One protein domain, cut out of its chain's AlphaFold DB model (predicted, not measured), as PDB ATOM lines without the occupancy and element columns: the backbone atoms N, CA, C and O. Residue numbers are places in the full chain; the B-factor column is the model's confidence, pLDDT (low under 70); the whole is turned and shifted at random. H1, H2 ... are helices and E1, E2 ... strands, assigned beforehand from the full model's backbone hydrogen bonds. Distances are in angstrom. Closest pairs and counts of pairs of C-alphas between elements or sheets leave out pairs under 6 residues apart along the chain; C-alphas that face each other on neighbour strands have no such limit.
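Overview. This is residues 119 to 231 of the 243 residues of an uncharacterized protein of Candidatus Moranbacteria bacterium (UniProt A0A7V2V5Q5). A strongly twisted sheet of five strands makes the body; helix H1 stands at one end of it, directly after E5, and helix H2 runs along E5 over another part of the sheet. The small hairpin of E3 and E4 sits beside the first residues of E5, far from H1. The printed part has 113 residues with two named helices and seven named strands, in the order E1 E2 E3 E4 E5 H1 E6 E7 H2, and its class is mixed, helices and strands. The large sheet is antiparallel, in the order E1 - E2 - E5 - E7 - E6. The whole is compact, with a radius of gyration of the C-alphas of 15.0 A, and spans 43 by 34 by 27 A.

Arrangement. E1, residues 120 to 126, and E2, residues 134 to 141, form a hairpin, with N 123 and O 137 2.8 A apart, within hydrogen-bond range. E3, residues 151 to 153, and E4, residues 160 to 162, form another, with N 161 and O 152 at 2.8 A. E5, residues 164 to 174, is antiparallel to E2, with N 136 and O 170 at 2.8 A, and bends by 60 degrees at residue 167. The closest C-alphas of E3 and E5 are those of Glu 152 and Ser 165, 6.6 A apart. H1, residues 175 to 187, is on the large sheet at a height of 11.8 A, lies over E5 and stands up from the sheet, its line rising 44 degrees. E6, residues 196 to 200, follows; E5, H1 and E6 form a split strand-helix-strand unit, two strands running the same way with another between them, and its crossover is right-handed. That strand is E7, residues 204 to 210, antiparallel to E5, with N 169 and O 209 at 2.8 A, and in a hairpin with E6, with N 198 and O 206 at 2.8 A. H2, residues 220 to 228, is on the sheet; its closest C-alpha pair with E5 is Ile 167 and Ala 223, 6.4 A apart. H1 and H2 are apart. Each O i to N i+4 pair of H2 is within hydrogen-bond range, as are 8 of 9 in H1.

Along the chain. E1 begins with C-alpha 120 at (-4.516, -33.134, -36.185). E2 is 22.5 A long, E5 28.9 A and H1 19.3 A, from first to last C-alpha. H1 begins with C-alpha 175 at (15.757, -37.447, -16.564), and H2 ends with C-alpha 228 at (14.398, -38.363, -42.872).

Size, cuts and confidence. The C-alphas farthest apart are those of Pro 145 and Asp 202, 43.6 A. The printed part has no cut and no long link. Mean pLDDT of the printed part is 85.3; residues 127 to 133 and residue 212 are under 70.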
ATOM      1  N   ASP A 119      -5.347 -30.763 -39.804       87.25
ATOM      2  CA  ASP A 119      -6.371 -31.589 -39.145       87.25
ATOM      3  C   ASP A 119      -5.692 -32.683 -38.309       87.25
ATOM      4  O   ASP A 119      -5.525 -33.828 -38.740       87.25
ATOM      5  N   TRP A 120      -5.229 -32.279 -37.127       89.75
ATOM      6  CA  TRP A 120      -4.516 -33.134 -36.185       89.75
ATOM      7  C   TRP A 120      -5.056 -32.965 -34.760       89.75
ATOM      8  O   TRP A 120      -5.724 -31.982 -34.434       89.75
ATOM      9  N   LYS A 121      -4.772 -33.947 -33.904       87.75
ATOM     10  CA  LYS A 121      -5.100 -33.962 -32.474       87.75
ATOM     11  C   LYS A 121      -3.909 -34.488 -31.679       87.75
ATOM     12  O   LYS A 121      -3.133 -35.288 -32.190       87.75
ATOM     13  N   ALA A 122      -3.784 -34.075 -30.422       86.56
ATOM     14  CA  ALA A 122      -2.851 -34.682 -29.478       86.56
ATOM     15  C   ALA A 122      -3.624 -35.474 -28.424       86.56
ATOM     16  O   ALA A 122      -4.583 -34.968 -27.842       86.56
ATOM     17  N   MET A 123      -3.170 -36.691 -28.162       83.81
ATOM     18  CA  MET A 123      -3.725 -37.595 -27.167       83.81
ATOM     19  C   MET A 123      -2.653 -37.906 -26.124       83.81
ATOM     20  O   MET A 123      -1.587 -38.414 -26.458       83.81
ATOM     21  N   LEU A 124      -2.935 -37.588 -24.859       83.38
ATOM     22  CA  LEU A 124      -2.068 -37.932 -23.735       83.38
ATOM     23  C   LEU A 124      -2.471 -39.297 -23.175       83.38
ATOM     24  O   LEU A 124      -3.612 -39.488 -22.754       83.38
ATOM     25  N   GLU A 125      -1.500 -40.195 -23.102       80.06
ATOM     26  CA  GLU A 125      -1.606 -41.498 -22.467       80.06
ATOM     27  C   GLU A 125      -0.582 -41.572 -21.327       80.06
ATOM     28  O   GLU A 125       0.625 -41.447 -21.531       80.06
ATOM     29  N   LYS A 126      -1.062 -41.709 -20.086       73.50
ATOM     30  CA  LYS A 126      -0.185 -41.873 -18.920       73.50
ATOM     31  C   LYS A 126       0.178 -43.346 -18.794       73.50
ATOM     32  O   LYS A 126      -0.704 -44.178 -18.602       73.50
ATOM     33  N   ASP A 127       1.468 -43.651 -18.891       65.25
ATOM     34  CA  ASP A 127       1.963 -45.008 -18.687       65.25
ATOM     35  C   ASP A 127       2.038 -45.291 -17.177       65.25
ATOM     36  O   ASP A 127       2.755 -44.616 -16.437       65.25
ATOM     37  N   TYR A 128       1.261 -46.269 -16.706       55.25
ATOM     38  CA  TYR A 128       1.250 -46.701 -15.304       55.25
ATOM     39  C   TYR A 128       2.223 -47.865 -15.023       55.25
ATOM     40  O   TYR A 128       2.218 -48.396 -13.910       55.25
ATOM     41  N   GLY A 129       3.045 -48.289 -15.994       54.09
ATOM     42  CA  GLY A 129       3.890 -49.485 -15.867       54.09
ATOM     43  C   GLY A 129       5.265 -49.457 -16.550       54.09
ATOM     44  O   GLY A 129       6.065 -50.356 -16.279       54.09
ATOM     45  N   GLY A 130       5.573 -48.474 -17.399       56.47
ATOM     46  CA  GLY A 130       6.860 -48.349 -18.094       56.47
ATOM     47  C   GLY A 130       7.869 -47.371 -17.462       56.47
ATOM     48  O   GLY A 130       7.578 -46.682 -16.486       56.47
ATOM     49  N   PRO A 131       9.106 -47.309 -17.997       55.53
ATOM     50  CA  PRO A 131      10.145 -46.375 -17.550       55.53
ATOM     51  C   PRO A 131       9.948 -44.932 -18.068       55.53
ATOM     52  O   PRO A 131      10.689 -44.039 -17.656       55.53
ATOM     53  N   GLY A 132       8.979 -44.702 -18.963       61.97
ATOM     54  CA  GLY A 132       8.502 -43.379 -19.374       61.97
ATOM     55  C   GLY A 132       7.312 -42.941 -18.518       61.97
ATOM     56  O   GLY A 132       6.574 -43.777 -18.010       61.97
ATOM     57  N   VAL A 133       7.128 -41.633 -18.324       66.81
ATOM     58  CA  VAL A 133       6.044 -41.116 -17.468       66.81
ATOM     59  C   VAL A 133       4.753 -40.932 -18.269       66.81
ATOM     60  O   VAL A 133       3.657 -41.031 -17.717       66.81
ATOM     61  N   SER A 134       4.847 -40.630 -19.568       82.94
ATOM     62  CA  SER A 134       3.686 -40.421 -20.445       82.94
ATOM     63  C   SER A 134       4.048 -40.525 -21.928       82.94
ATOM     64  O   SER A 134       5.157 -40.154 -22.319       82.94
ATOM     65  N   TYR A 135       3.085 -40.949 -22.745       85.94
ATOM     66  CA  TYR A 135       3.108 -40.876 -24.204       85.94
ATOM     67  C   TYR A 135       2.143 -39.801 -24.691       85.94
ATOM     68  O   TYR A 135       1.050 -39.624 -24.155       85.94
ATOM     69  N   ILE A 136       2.551 -39.063 -25.715       88.12
ATOM     70  CA  ILE A 136       1.741 -38.022 -26.344       88.12
ATOM     71  C   ILE A 136       1.632 -38.367 -27.819       88.12
ATOM     72  O   ILE A 136       2.542 -38.091 -28.597       88.12
ATOM     73  N   HIS A 137       0.530 -39.008 -28.183       87.81
ATOM     74  CA  HIS A 137       0.242 -39.453 -29.539       87.81
ATOM     75  C   HIS A 137      -0.260 -38.286 -30.375       87.81
ATOM     76  O   HIS A 137      -1.186 -37.582 -29.966       87.81
ATOM     77  N   ILE A 138       0.333 -38.089 -31.552       90.81
ATOM     78  CA  ILE A 138      -0.125 -37.084 -32.508       90.81
ATOM     79  C   ILE A 138      -0.907 -37.789 -33.610       90.81
ATOM     80  O   ILE A 138      -0.366 -38.544 -34.423       90.81
ATOM     81  N   LEU A 139      -2.211 -37.538 -33.598       90.06
ATOM     82  CA  LEU A 139      -3.194 -38.146 -34.473       90.06
ATOM     83  C   LEU A 139      -3.471 -37.216 -35.646       90.06
ATOM     84  O   LEU A 139      -3.748 -36.038 -35.441       90.06
ATOM     85  N   PHE A 140      -3.476 -37.744 -36.862       91.00
ATOM     86  CA  PHE A 140      -3.815 -36.989 -38.068       91.00
ATOM     87  C   PHE A 140      -5.030 -37.599 -38.737       91.00
ATOM     88  O   PHE A 140      -5.140 -38.823 -38.824       91.00
ATOM     89  N   LYS A 141      -5.933 -36.750 -39.223       90.00
ATOM     90  CA  LYS A 141      -7.069 -37.227 -40.000       90.00
ATOM     91  C   LYS A 141      -6.588 -37.737 -41.351       90.00
ATOM     92  O   LYS A 141      -5.851 -37.038 -42.044       90.00
ATOM     93  N   THR A 142      -7.041 -38.924 -41.730       89.31
ATOM     94  CA  THR A 142      -6.734 -39.532 -43.026       89.31
ATOM     95  C   THR A 142      -7.988 -39.637 -43.888       89.31
ATOM     96  O   THR A 142      -9.097 -39.843 -43.394       89.31
ATOM     97  N   ASN A 143      -7.811 -39.469 -45.196       88.56
ATOM     98  CA  ASN A 143      -8.831 -39.733 -46.209       88.56
ATOM     99  C   ASN A 143      -8.589 -41.067 -46.936       88.56
ATOM    100  O   ASN A 143      -9.273 -41.355 -47.919       88.56
ATOM    101  N   ASP A 144      -7.606 -41.859 -46.499       88.19
ATOM    102  CA  ASP A 144      -7.303 -43.163 -47.077       88.19
ATOM    103  C   ASP A 144      -8.437 -44.157 -46.743       88.19
ATOM    104  O   ASP A 144      -8.668 -44.442 -45.564       88.19
ATOM    105  N   PRO A 145      -9.170 -44.690 -47.743       84.56
ATOM    106  CA  PRO A 145     -10.298 -45.598 -47.517       84.56
ATOM    107  C   PRO A 145      -9.891 -46.909 -46.838       84.56
ATOM    108  O   PRO A 145     -10.730 -47.545 -46.200       84.56
ATOM    109  N   ASP A 146      -8.618 -47.305 -46.928       84.31
ATOM    110  CA  ASP A 146      -8.109 -48.488 -46.229       84.31
ATOM    111  C   ASP A 146      -8.006 -48.234 -44.708       84.31
ATOM    112  O   ASP A 146      -7.980 -49.176 -43.913       84.31
ATOM    113  N   TRP A 147      -8.015 -46.961 -44.293       81.62
ATOM    114  CA  TRP A 147      -7.863 -46.507 -42.910       81.62
ATOM    115  C   TRP A 147      -9.130 -45.883 -42.313       81.62
ATOM    116  O   TRP A 147      -9.161 -45.593 -41.120       81.62
ATOM    117  N   THR A 148     -10.215 -45.732 -43.080       71.19
ATOM    118  CA  THR A 148     -11.462 -45.116 -42.577       71.19
ATOM    119  C   THR A 148     -12.185 -45.942 -41.513       71.19
ATOM    120  O   THR A 148     -13.008 -45.399 -40.783       71.19
ATOM    121  N   ASN A 149     -11.902 -47.245 -41.426       74.19
ATOM    122  CA  ASN A 149     -12.486 -48.141 -40.418       74.19
ATOM    123  C   ASN A 149     -11.579 -48.337 -39.196       74.19
ATOM    124  O   ASN A 149     -11.946 -49.079 -38.286       74.19
ATOM    125  N   LEU A 150     -10.393 -47.722 -39.191       75.25
ATOM    126  CA  LEU A 150      -9.500 -47.752 -38.046       75.25
ATOM    127  C   LEU A 150      -9.911 -46.644 -37.077       75.25
ATOM    128  O   LEU A 150     -10.171 -45.499 -37.455       75.25
ATOM    129  N   GLU A 151     -10.033 -47.037 -35.819       77.81
ATOM    130  CA  GLU A 151     -10.449 -46.184 -34.722       77.81
ATOM    131  C   GLU A 151      -9.353 -46.263 -33.666       77.81
ATOM    132  O   GLU A 151      -9.211 -47.276 -32.984       77.81
ATOM    133  N   GLU A 152      -8.542 -45.211 -33.585       82.75
ATOM    134  CA  GLU A 152      -7.588 -45.055 -32.488       82.75
ATOM    135  C   GLU A 152      -8.383 -44.795 -31.202       82.75
ATOM    136  O   GLU A 152      -9.363 -44.045 -31.219       82.75
ATOM    137  N   GLU A 153      -7.983 -45.400 -30.086       81.62
ATOM    138  CA  GLU A 153      -8.656 -45.249 -28.795       81.62
ATOM    139  C   GLU A 153      -7.659 -44.777 -27.738       81.62
ATOM    140  O   GLU A 153      -6.555 -45.304 -27.616       81.62
ATOM    141  N   ASN A 154      -8.060 -43.789 -26.943       79.94
ATOM    142  CA  ASN A 154      -7.350 -43.435 -25.729       79.94
ATOM    143  C   ASN A 154      -7.646 -44.496 -24.666       79.94
ATOM    144  O   ASN A 154      -8.727 -44.499 -24.080       79.94
ATOM    145  N   PHE A 155      -6.679 -45.356 -24.356       71.62
ATOM    146  CA  PHE A 155      -6.866 -46.433 -23.376       71.62
ATOM    147  C   PHE A 155      -7.129 -45.945 -21.941       71.62
ATOM    148  O   PHE A 155      -7.593 -46.720 -21.103       71.62
ATOM    149  N   VAL A 156      -6.856 -44.671 -21.638       71.19
ATOM    150  CA  VAL A 156      -7.127 -44.062 -20.328       71.19
ATOM    151  C   VAL A 156      -8.556 -43.525 -20.250       71.19
ATOM    152  O   VAL A 156      -9.226 -43.731 -19.239       71.19
ATOM    153  N   THR A 157      -9.027 -42.815 -21.278       75.38
ATOM    154  CA  THR A 157     -10.344 -42.151 -21.252       75.38
ATOM    155  C   THR A 157     -11.445 -42.930 -21.974       75.38
ATOM    156  O   THR A 157     -12.619 -42.617 -21.787       75.38
ATOM    157  N   GLY A 158     -11.091 -43.922 -22.793       77.38
ATOM    158  CA  GLY A 158     -11.996 -44.610 -23.720       77.38
ATOM    159  C   GLY A 158     -12.450 -43.736 -24.896       77.38
ATOM    160  O   GLY A 158     -13.393 -44.091 -25.604       77.38
ATOM    161  N   GLU A 159     -11.840 -42.559 -25.083       80.75
ATOM    162  CA  GLU A 159     -12.161 -41.671 -26.200       80.75
ATOM    163  C   GLU A 159     -11.683 -42.285 -27.514       80.75
ATOM    164  O   GLU A 159     -10.551 -42.746 -27.619       80.75
ATOM    165  N   LYS A 160     -12.546 -42.254 -28.523       84.62
ATOM    166  CA  LYS A 160     -12.305 -42.851 -29.831       84.62
ATOM    167  C   LYS A 160     -12.110 -41.792 -30.908       84.62
ATOM    168  O   LYS A 160     -12.817 -40.783 -30.943       84.62
ATOM    169  N   PHE A 161     -11.196 -42.060 -31.833       84.75
ATOM    170  CA  PHE A 161     -10.812 -41.164 -32.919       84.75
ATOM    171  C   PHE A 161     -10.995 -41.853 -34.283       84.75
ATOM    172  O   PHE A 161     -10.019 -42.262 -34.915       84.75
ATOM    173  N   PRO A 162     -12.242 -41.986 -34.770       85.00
ATOM    174  CA  PRO A 162     -12.509 -42.617 -36.057       85.00
ATOM    175  C   PRO A 162     -11.932 -41.788 -37.213       85.00
ATOM    176  O   PRO A 162     -12.142 -40.573 -37.285       85.00
ATOM    177  N   GLY A 163     -11.220 -42.450 -38.130       86.94
ATOM    178  CA  GLY A 163     -10.598 -41.804 -39.294       86.94
ATOM    179  C   GLY A 163      -9.357 -40.967 -38.966       86.94
ATOM    180  O   GLY A 163      -8.913 -40.172 -39.797       86.94
ATOM    181  N   TYR A 164      -8.803 -41.125 -37.763       89.00
ATOM    182  CA  TYR A 164      -7.494 -40.601 -37.392       89.00
ATOM    183  C   TYR A 164      -6.477 -41.741 -37.301       89.00
ATOM    184  O   TYR A 164      -6.827 -42.873 -36.982       89.00
ATOM    185  N   SER A 165      -5.209 -41.426 -37.556       89.38
ATOM    186  CA  SER A 165      -4.091 -42.359 -37.415       89.38
ATOM    187  C   SER A 165      -2.950 -41.718 -36.629       89.38
ATOM    188  O   SER A 165      -2.586 -40.563 -36.881       89.38
ATOM    189  N   SER A 166      -2.381 -42.464 -35.679       88.88
ATOM    190  CA  SER A 166      -1.183 -42.064 -34.941       88.88
ATOM    191  C   SER A 166       0.075 -42.289 -35.785       88.88
ATOM    192  O   SER A 166       0.567 -43.411 -35.908       88.88
ATOM    193  N   ILE A 167       0.649 -41.217 -36.337       89.38
ATOM    194  CA  ILE A 167       1.869 -41.308 -37.166       89.38
ATOM    195  C   ILE A 167       3.133 -41.343 -36.305       89.38
ATOM    196  O   ILE A 167       4.102 -42.045 -36.614       89.38
ATOM    197  N   PHE A 168       3.121 -40.586 -35.213       91.00
ATOM    198  CA  PHE A 168       4.208 -40.512 -34.251       91.00
ATOM    199  C   PHE A 168       3.676 -40.135 -32.869       91.00
ATOM    200  O   PHE A 168       2.576 -39.600 -32.726       91.00
ATOM    201  N   ALA A 169       4.485 -40.405 -31.854       90.06
ATOM    202  CA  ALA A 169       4.238 -40.027 -30.478       90.06
ATOM    203  C   ALA A 169       5.504 -39.427 -29.863       90.06
ATOM    204  O   ALA A 169       6.622 -39.758 -30.258       90.06
ATOM    205  N   PHE A 170       5.335 -38.560 -28.874       90.56
ATOM    206  CA  PHE A 170       6.428 -38.137 -28.008       90.56
ATOM    207  C   PHE A 170       6.399 -38.950 -26.727       90.56
ATOM    208  O   PHE A 170       5.332 -39.093 -26.129       90.56
ATOM    209  N   THR A 171       7.555 -39.421 -26.273       90.94
ATOM    210  CA  THR A 171       7.657 -39.985 -24.929       90.94
ATOM    211  C   THR A 171       8.252 -38.945 -23.999       90.94
ATOM    212  O   THR A 171       9.226 -38.254 -24.308       90.94
ATOM    213  N   VAL A 172       7.609 -38.795 -22.846       92.00
ATOM    214  CA  VAL A 172       8.042 -37.899 -21.784       92.00
ATOM    215  C   VAL A 172       8.753 -38.724 -20.728       92.00
ATOM    216  O   VAL A 172       8.148 -39.538 -20.027       92.00
ATOM    217  N   TRP A 173      10.049 -38.480 -20.580       90.81
ATOM    218  CA  TRP A 173      10.881 -39.177 -19.613       90.81
ATOM    219  C   TRP A 173      11.270 -38.260 -18.475       90.81
ATOM    220  O   TRP A 173      11.758 -37.156 -18.706       90.81
ATOM    221  N   GLU A 174      11.177 -38.740 -17.240       90.75
ATOM    222  CA  GLU A 174      11.978 -38.146 -16.176       90.75
ATOM    223  C   GLU A 174      13.467 -38.375 -16.486       90.75
ATOM    224  O   GLU A 174      13.862 -39.468 -16.900       90.75
ATOM    225  N   LYS A 175      14.314 -37.361 -16.268       89.62
ATOM    226  CA  LYS A 175      15.757 -37.447 -16.564       89.62
ATOM    227  C   LYS A 175      16.433 -38.687 -15.976       89.62
ATOM    228  O   LYS A 175      17.249 -39.314 -16.646       89.62
ATOM    229  N   THR A 176      16.116 -39.043 -14.736       88.12
ATOM    230  CA  THR A 176      16.706 -40.198 -14.040       88.12
ATOM    231  C   THR A 176      16.308 -41.519 -14.709       88.12
ATOM    232  O   THR A 176      17.163 -42.374 -14.957       88.12
ATOM    233  N   ALA A 177      15.031 -41.658 -15.064       88.81
ATOM    234  CA  ALA A 177      14.485 -42.828 -15.735       88.81
ATOM    235  C   ALA A 177      15.045 -42.983 -17.158       88.81
ATOM    236  O   ALA A 177      15.466 -44.079 -17.532       88.81
ATOM    237  N   TYR A 178      15.166 -41.876 -17.897       90.38
ATOM    238  CA  TYR A 178      15.791 -41.844 -19.221       90.38
ATOM    239  C   TYR A 178      17.221 -42.398 -19.194       90.38
ATOM    240  O   TYR A 178      17.566 -43.293 -19.963       90.38
ATOM    241  N   GLN A 179      18.056 -41.914 -18.267       90.25
ATOM    242  CA  GLN A 179      19.449 -42.364 -18.150       90.25
ATOM    243  C   GLN A 179      19.544 -43.854 -17.816       90.25
ATOM    244  O   GLN A 179      20.373 -44.571 -18.381       90.25
ATOM    245  N   LYS A 180      18.673 -44.347 -16.929       90.31
ATOM    246  CA  LYS A 180      18.607 -45.774 -16.606       90.31
ATOM    247  C   LYS A 180      18.249 -46.604 -17.842       90.31
ATOM    248  O   LYS A 180      18.931 -47.593 -18.109       90.31
ATOM    249  N   LYS A 181      17.227 -46.189 -18.602       89.62
ATOM    250  CA  LYS A 181      16.797 -46.906 -19.809       89.62
ATOM    251  C   LYS A 181      17.870 -46.877 -20.898       89.62
ATOM    252  O   LYS A 181      18.119 -47.906 -21.512       89.62
ATOM    253  N   LEU A 182      18.594 -45.769 -21.075       90.62
ATOM    254  CA  LEU A 182      19.726 -45.716 -22.009       90.62
ATOM    255  C   LEU A 182      20.806 -46.763 -21.700       90.62
ATOM    256  O   LEU A 182      21.284 -47.439 -22.610       90.62
ATOM    257  N   VAL A 183      21.183 -46.929 -20.429       92.69
ATOM    258  CA  VAL A 183      22.188 -47.931 -20.020       92.69
ATOM    259  C   VAL A 183      21.687 -49.360 -20.247       92.69
ATOM    260  O   VAL A 183      22.467 -50.244 -20.601       92.69
ATOM    261  N   GLU A 184      20.395 -49.605 -20.039       91.69
ATOM    262  CA  GLU A 184      19.755 -50.889 -20.339       91.69
ATOM    263  C   GLU A 184      19.797 -51.188 -21.844       91.69
ATOM    264  O   GLU A 184      20.285 -52.242 -22.249       91.69
ATOM    265  N   CYS A 185      19.414 -50.216 -22.667       90.69
ATOM    266  CA  CYS A 185      19.401 -50.316 -24.125       90.69
ATOM    267  C   CYS A 185      20.777 -50.566 -24.744       90.69
ATOM    268  O   CYS A 185      20.878 -51.229 -25.772       90.69
ATOM    269  N   GLN A 186      21.854 -50.091 -24.114       93.81
ATOM    270  CA  GLN A 186      23.220 -50.414 -24.542       93.81
ATOM    271  C   GLN A 186      23.565 -51.899 -24.366       93.81
ATOM    272  O   GLN A 186      24.415 -52.420 -25.084       93.81
ATOM    273  N   LYS A 187      22.941 -52.577 -23.397       95.94
ATOM    274  CA  LYS A 187      23.177 -53.998 -23.113       95.94
ATOM    275  C   LYS A 187      22.229 -54.886 -23.902       95.94
ATOM    276  O   LYS A 187      22.649 -55.899 -24.453       95.94
ATOM    277  N   THR A 188      20.956 -54.513 -23.920       93.56
ATOM    278  CA  THR A 188      19.865 -55.274 -24.525       93.56
ATOM    279  C   THR A 188      18.949 -54.305 -25.264       93.56
ATOM    280  O   THR A 188      18.007 -53.792 -24.662       93.56
ATOM    281  N   PRO A 189      19.233 -54.013 -26.545       89.75
ATOM    282  CA  PRO A 189      18.372 -53.163 -27.356       89.75
ATOM    283  C   PRO A 189      16.980 -53.783 -27.509       89.75
ATOM    284  O   PRO A 189      16.858 -54.962 -27.846       89.75
ATOM    285  N   ASP A 190      15.942 -52.980 -27.297       86.88
ATOM    286  CA  ASP A 190      14.542 -53.369 -27.460       86.88
ATOM    287  C   ASP A 190      13.715 -52.198 -28.048       86.88
ATOM    288  O   ASP A 190      14.204 -51.066 -28.089       86.88
ATOM    289  N   PRO A 191      12.479 -52.430 -28.535       82.19
ATOM    290  CA  PRO A 191      11.664 -51.381 -29.160       82.19
ATOM    291  C   PRO A 191      11.234 -50.214 -28.253       82.19
ATOM    292  O   PRO A 191      10.790 -49.199 -28.770       82.19
ATOM    293  N   SER A 192      11.337 -50.340 -26.926       81.69
ATOM    294  CA  SER A 192      11.058 -49.268 -25.952       81.69
ATOM    295  C   SER A 192      12.274 -48.381 -25.663       81.69
ATOM    296  O   SER A 192      12.223 -47.501 -24.800       81.69
ATOM    297  N   CYS A 193      13.400 -48.634 -26.331       86.19
ATOM    298  CA  CYS A 193      14.582 -47.802 -26.208       86.19
ATOM    299  C   CYS A 193      14.335 -46.386 -26.740       86.19
ATOM    300  O   CYS A 193      13.695 -46.250 -27.781       86.19
ATOM    301  N   PRO A 194      14.864 -45.344 -26.068       87.25
ATOM    302  CA  PRO A 194      14.607 -43.974 -26.481       87.25
ATOM    303  C   PRO A 194      15.034 -43.690 -27.921       87.25
ATOM    304  O   PRO A 194      16.110 -44.113 -28.356       87.25
ATOM    305  N   GLY A 195      14.189 -42.947 -28.629       85.44
ATOM    306  CA  GLY A 195      14.372 -42.562 -30.021       85.44
ATOM    307  C   GLY A 195      15.098 -41.226 -30.190       85.44
ATOM    308  O   GLY A 195      16.049 -40.889 -29.478       85.44
ATOM    309  N   THR A 196      14.651 -40.445 -31.174       90.12
ATOM    310  CA  THR A 196      15.260 -39.154 -31.522       90.12
ATOM    311  C   THR A 196      14.912 -38.094 -30.483       90.12
ATOM    312  O   THR A 196      13.744 -37.760 -30.317       90.12
ATOM    313  N   ILE A 197      15.912 -37.510 -29.819       92.56
ATOM    314  CA  ILE A 197      15.686 -36.438 -28.837       92.56
ATOM    315  C   ILE A 197      15.177 -35.174 -29.540       92.56
ATOM    316  O   ILE A 197      15.829 -34.649 -30.440       92.56
ATOM    317  N   LEU A 198      14.049 -34.646 -29.068       93.81
ATOM    318  CA  LEU A 198      13.455 -33.386 -29.531       93.81
ATOM    319  C   LEU A 198      13.843 -32.205 -28.642       93.81
ATOM    320  O   LEU A 198      14.001 -31.072 -29.101       93.81
ATOM    321  N   GLY A 199      14.014 -32.464 -27.347       92.56
ATOM    322  CA  GLY A 199      14.387 -31.443 -26.386       92.56
ATOM    323  C   GLY A 199      14.442 -31.962 -24.958       92.56
ATOM    324  O   GLY A 199      14.158 -33.121 -24.667       92.56
ATOM    325  N   SER A 200      14.812 -31.069 -24.048       94.44
ATOM    326  CA  SER A 200      14.744 -31.312 -22.609       94.44
ATOM    327  C   SER A 200      14.486 -30.001 -21.873       94.44
ATOM    328  O   SER A 200      14.748 -28.921 -22.411       94.44
ATOM    329  N   ASN A 201      13.957 -30.099 -20.661       93.56
ATOM    330  CA  ASN A 201      13.881 -28.997 -19.701       93.56
ATOM    331  C   ASN A 201      14.501 -29.442 -18.371       93.56
ATOM    332  O   ASN A 201      15.232 -30.433 -18.335       93.56
ATOM    333  N   ASP A 202      14.258 -28.729 -17.274       91.88
ATOM    334  CA  ASP A 202      14.869 -29.051 -15.981       91.88
ATOM    335  C   ASP A 202      14.508 -30.451 -15.454       91.88
ATOM    336  O   ASP A 202      15.364 -31.100 -14.843       91.88
ATOM    337  N   LYS A 203      13.316 -30.968 -15.772       90.44
ATOM    338  CA  LYS A 203      12.786 -32.226 -15.220       90.44
ATOM    339  C   LYS A 203      12.698 -33.365 -16.238       90.44
ATOM    340  O   LYS A 203      12.949 -34.520 -15.884       90.44
ATOM    341  N   TYR A 204      12.383 -33.041 -17.488       92.94
ATOM    342  CA  TYR A 204      11.994 -34.008 -18.504       92.94
ATOM    343  C   TYR A 204      12.916 -34.016 -19.726       92.94
ATOM    344  O   TYR A 204      13.553 -33.015 -20.072       92.94
ATOM    345  N   ILE A 205      12.964 -35.173 -20.383       93.19
ATOM    346  CA  ILE A 205      13.528 -35.381 -21.717       93.19
ATOM    347  C   ILE A 205      12.387 -35.821 -22.634       93.19
ATOM    348  O   ILE A 205      11.580 -36.667 -22.250       93.19
ATOM    349  N   PHE A 206      12.344 -35.239 -23.829       93.81
ATOM    350  CA  PHE A 206      11.365 -35.544 -24.863       93.81
ATOM    351  C   PHE A 206      12.075 -36.207 -26.027       93.81
ATOM    352  O   PHE A 206      12.981 -35.614 -26.625       93.81
ATOM    353  N   ASP A 207      11.656 -37.412 -26.365       92.38
ATOM    354  CA  ASP A 207      12.076 -38.104 -27.572       92.38
ATOM    355  C   ASP A 207      10.870 -38.441 -28.444       92.38
ATOM    356  O   ASP A 207       9.720 -38.514 -28.005       92.38
ATOM    357  N   LEU A 208      11.159 -38.614 -29.721       91.88
ATOM    358  CA  LEU A 208      10.199 -38.994 -30.724       91.88
ATOM    359  C   LEU A 208      10.205 -40.501 -30.925       91.88
ATOM    360  O   LEU A 208      11.255 -41.101 -31.164       91.88
ATOM    361  N   ASN A 209       9.005 -41.062 -30.948       87.88
ATOM    362  CA  ASN A 209       8.736 -42.452 -31.244       87.88
ATOM    363  C   ASN A 209       7.801 -42.547 -32.450       87.88
ATOM    364  O   ASN A 209       6.800 -41.839 -32.552       87.88
ATOM    365  N   PHE A 210       8.134 -43.426 -33.387       84.06
ATOM    366  CA  PHE A 210       7.285 -43.713 -34.538       84.06
ATOM    367  C   PHE A 210       6.625 -45.073 -34.361       84.06
ATOM    368  O   PHE A 210       7.239 -46.000 -33.837       84.06
ATOM    369  N   GLY A 211       5.398 -45.213 -34.861       71.56
ATOM    370  CA  GLY A 211       4.782 -46.526 -34.985       71.56
ATOM    371  C   GLY A 211       5.579 -47.431 -35.936       71.56
ATOM    372  O   GLY A 211       6.170 -46.965 -36.915       71.56
ATOM    373  N   ASN A 212       5.552 -48.740 -35.671       65.62
ATOM    374  CA  ASN A 212       6.127 -49.770 -36.550       65.62
ATOM    375  C   ASN A 212       5.252 -50.065 -37.789       65.62
ATOM    376  O   ASN A 212       5.606 -50.912 -38.606       65.62
ATOM    377  N   GLY A 213       4.098 -49.403 -37.916       72.94
ATOM    378  CA  GLY A 213       3.165 -49.567 -39.029       72.94
ATOM    379  C   GLY A 213       3.536 -48.747 -40.267       72.94
ATOM    380  O   GLY A 213       4.255 -47.749 -40.189       72.94
ATOM    381  N   ILE A 214       3.010 -49.170 -41.419       82.81
ATOM    382  CA  ILE A 214       2.985 -48.352 -42.637       82.81
ATOM    383  C   ILE A 214       1.924 -47.268 -42.403       82.81
ATOM    384  O   ILE A 214       0.806 -47.639 -42.071       82.81
ATOM    385  N   PRO A 215       2.240 -45.966 -42.500       88.88
ATOM    386  CA  PRO A 215       1.238 -44.915 -42.337       88.88
ATOM    387  C   PRO A 215       0.252 -44.888 -43.526       88.88
ATOM    388  O   PRO A 215       0.586 -45.398 -44.595       88.88
ATOM    389  N   PRO A 216      -0.933 -44.267 -43.380       91.31
ATOM    390  CA  PRO A 216      -1.831 -43.984 -44.503       91.31
ATOM    391  C   PRO A 216      -1.122 -43.258 -45.651       91.31
ATOM    392  O   PRO A 216      -0.261 -42.411 -45.398       91.31
ATOM    393  N   LYS A 217      -1.510 -43.515 -46.909       90.88
ATOM    394  CA  LYS A 217      -0.813 -42.961 -48.094       90.88
ATOM    395  C   LYS A 217      -0.772 -41.435 -48.114       90.88
ATOM    396  O   LYS A 217       0.197 -40.834 -48.571       90.88
ATOM    397  N   ASP A 218      -1.824 -40.793 -47.620       90.50
ATOM    398  CA  ASP A 218      -1.917 -39.337 -47.524       90.50
ATOM    399  C   ASP A 218      -1.030 -38.742 -46.412       90.50
ATOM    400  O   ASP A 218      -0.671 -37.564 -46.466       90.50
ATOM    401  N   LEU A 219      -0.603 -39.567 -45.453       92.25
ATOM    402  CA  LEU A 219       0.276 -39.201 -44.341       92.25
ATOM    403  C   LEU A 219       1.703 -39.761 -44.479       92.25
ATOM    404  O   LEU A 219       2.598 -39.334 -43.746       92.25
ATOM    405  N   GLU A 220       1.957 -40.645 -45.451       90.94
ATOM    406  CA  GLU A 220       3.286 -41.194 -45.770       90.94
ATOM    407  C   GLU A 220       4.327 -40.093 -45.977       90.94
ATOM    408  O   GLU A 220       5.448 -40.196 -45.473       90.94
ATOM    409  N   LYS A 221       3.947 -39.013 -46.672       91.62
ATOM    410  CA  LYS A 221       4.831 -37.869 -46.907       91.62
ATOM    411  C   LYS A 221       5.300 -37.237 -45.590       91.62
ATOM    412  O   LYS A 221       6.502 -37.069 -45.422       91.62
ATOM    413  N   LEU A 222       4.393 -36.951 -44.651       91.19
ATOM    414  CA  LEU A 222       4.747 -36.370 -43.348       91.19
ATOM    415  C   LEU A 222       5.646 -37.310 -42.551       91.19
ATOM    416  O   LEU A 222       6.674 -36.900 -42.018       91.19
ATOM    417  N   ALA A 223       5.261 -38.586 -42.480       90.88
ATOM    418  CA  ALA A 223       6.021 -39.593 -41.756       90.88
ATOM    419  C   ALA A 223       7.455 -39.702 -42.297       90.88
ATOM    420  O   ALA A 223       8.405 -39.806 -41.521       90.88
ATOM    421  N   HIS A 224       7.611 -39.660 -43.623       90.31
ATOM    422  CA  HIS A 224       8.909 -39.690 -44.278       90.31
ATOM    423  C   HIS A 224       9.705 -38.404 -44.038       90.31
ATOM    424  O   HIS A 224      10.871 -38.498 -43.663       90.31
ATOM    425  N   GLU A 225       9.094 -37.226 -44.193       89.75
ATOM    426  CA  GLU A 225       9.743 -35.932 -43.938       89.75
ATOM    427  C   GLU A 225      10.287 -35.848 -42.513       89.75
ATOM    428  O   GLU A 225      11.436 -35.461 -42.320       89.75
ATOM    429  N   LEU A 226       9.508 -36.289 -41.524       90.75
ATOM    430  CA  LEU A 226       9.955 -36.365 -40.140       90.75
ATOM    431  C   LEU A 226      11.112 -37.367 -39.994       90.75
ATOM    432  O   LEU A 226      12.208 -36.984 -39.591       90.75
ATOM    433  N   LYS A 227      10.927 -38.636 -40.378       88.69
ATOM    434  CA  LYS A 227      11.957 -39.683 -40.211       88.69
ATOM    435  C   LYS A 227      13.279 -39.369 -40.921       88.69
ATOM    436  O   LYS A 227      14.332 -39.760 -40.427       88.69
ATOM    437  N   ALA A 228      13.225 -38.710 -42.076       87.88
ATOM    438  CA  ALA A 228      14.398 -38.363 -42.872       87.88
ATOM    439  C   ALA A 228      15.032 -37.020 -42.471       87.88
ATOM    440  O   ALA A 228      16.138 -36.719 -42.924       87.88
ATOM    441  N   SER A 229      14.353 -36.207 -41.653       88.31
ATOM    442  CA  SER A 229      14.855 -34.890 -41.273       88.31
ATOM    443  C   SER A 229      16.087 -35.015 -40.369       88.31
ATOM    444  O   SER A 229      16.004 -35.629 -39.300       88.31
ATOM    445  N   PRO A 230      17.228 -34.396 -40.733       85.81
ATOM    446  CA  PRO A 230      18.389 -34.327 -39.850       85.81
ATOM    447  C   PRO A 230      18.138 -33.419 -38.636       85.81
ATOM    448  O   PRO A 230      18.851 -33.524 -37.641       85.81
ATOM    449  N   ASP A 231      17.137 -32.537 -38.716       89.69
ATOM    450  CA  ASP A 231      16.714 -31.654 -37.634       89.69
ATOM    451  C   ASP A 231      15.187 -31.661 -37.514       89.69
ATOM    452  O   ASP A 231      14.472 -30.718 -37.867       89.69
TER     453      ASP A 231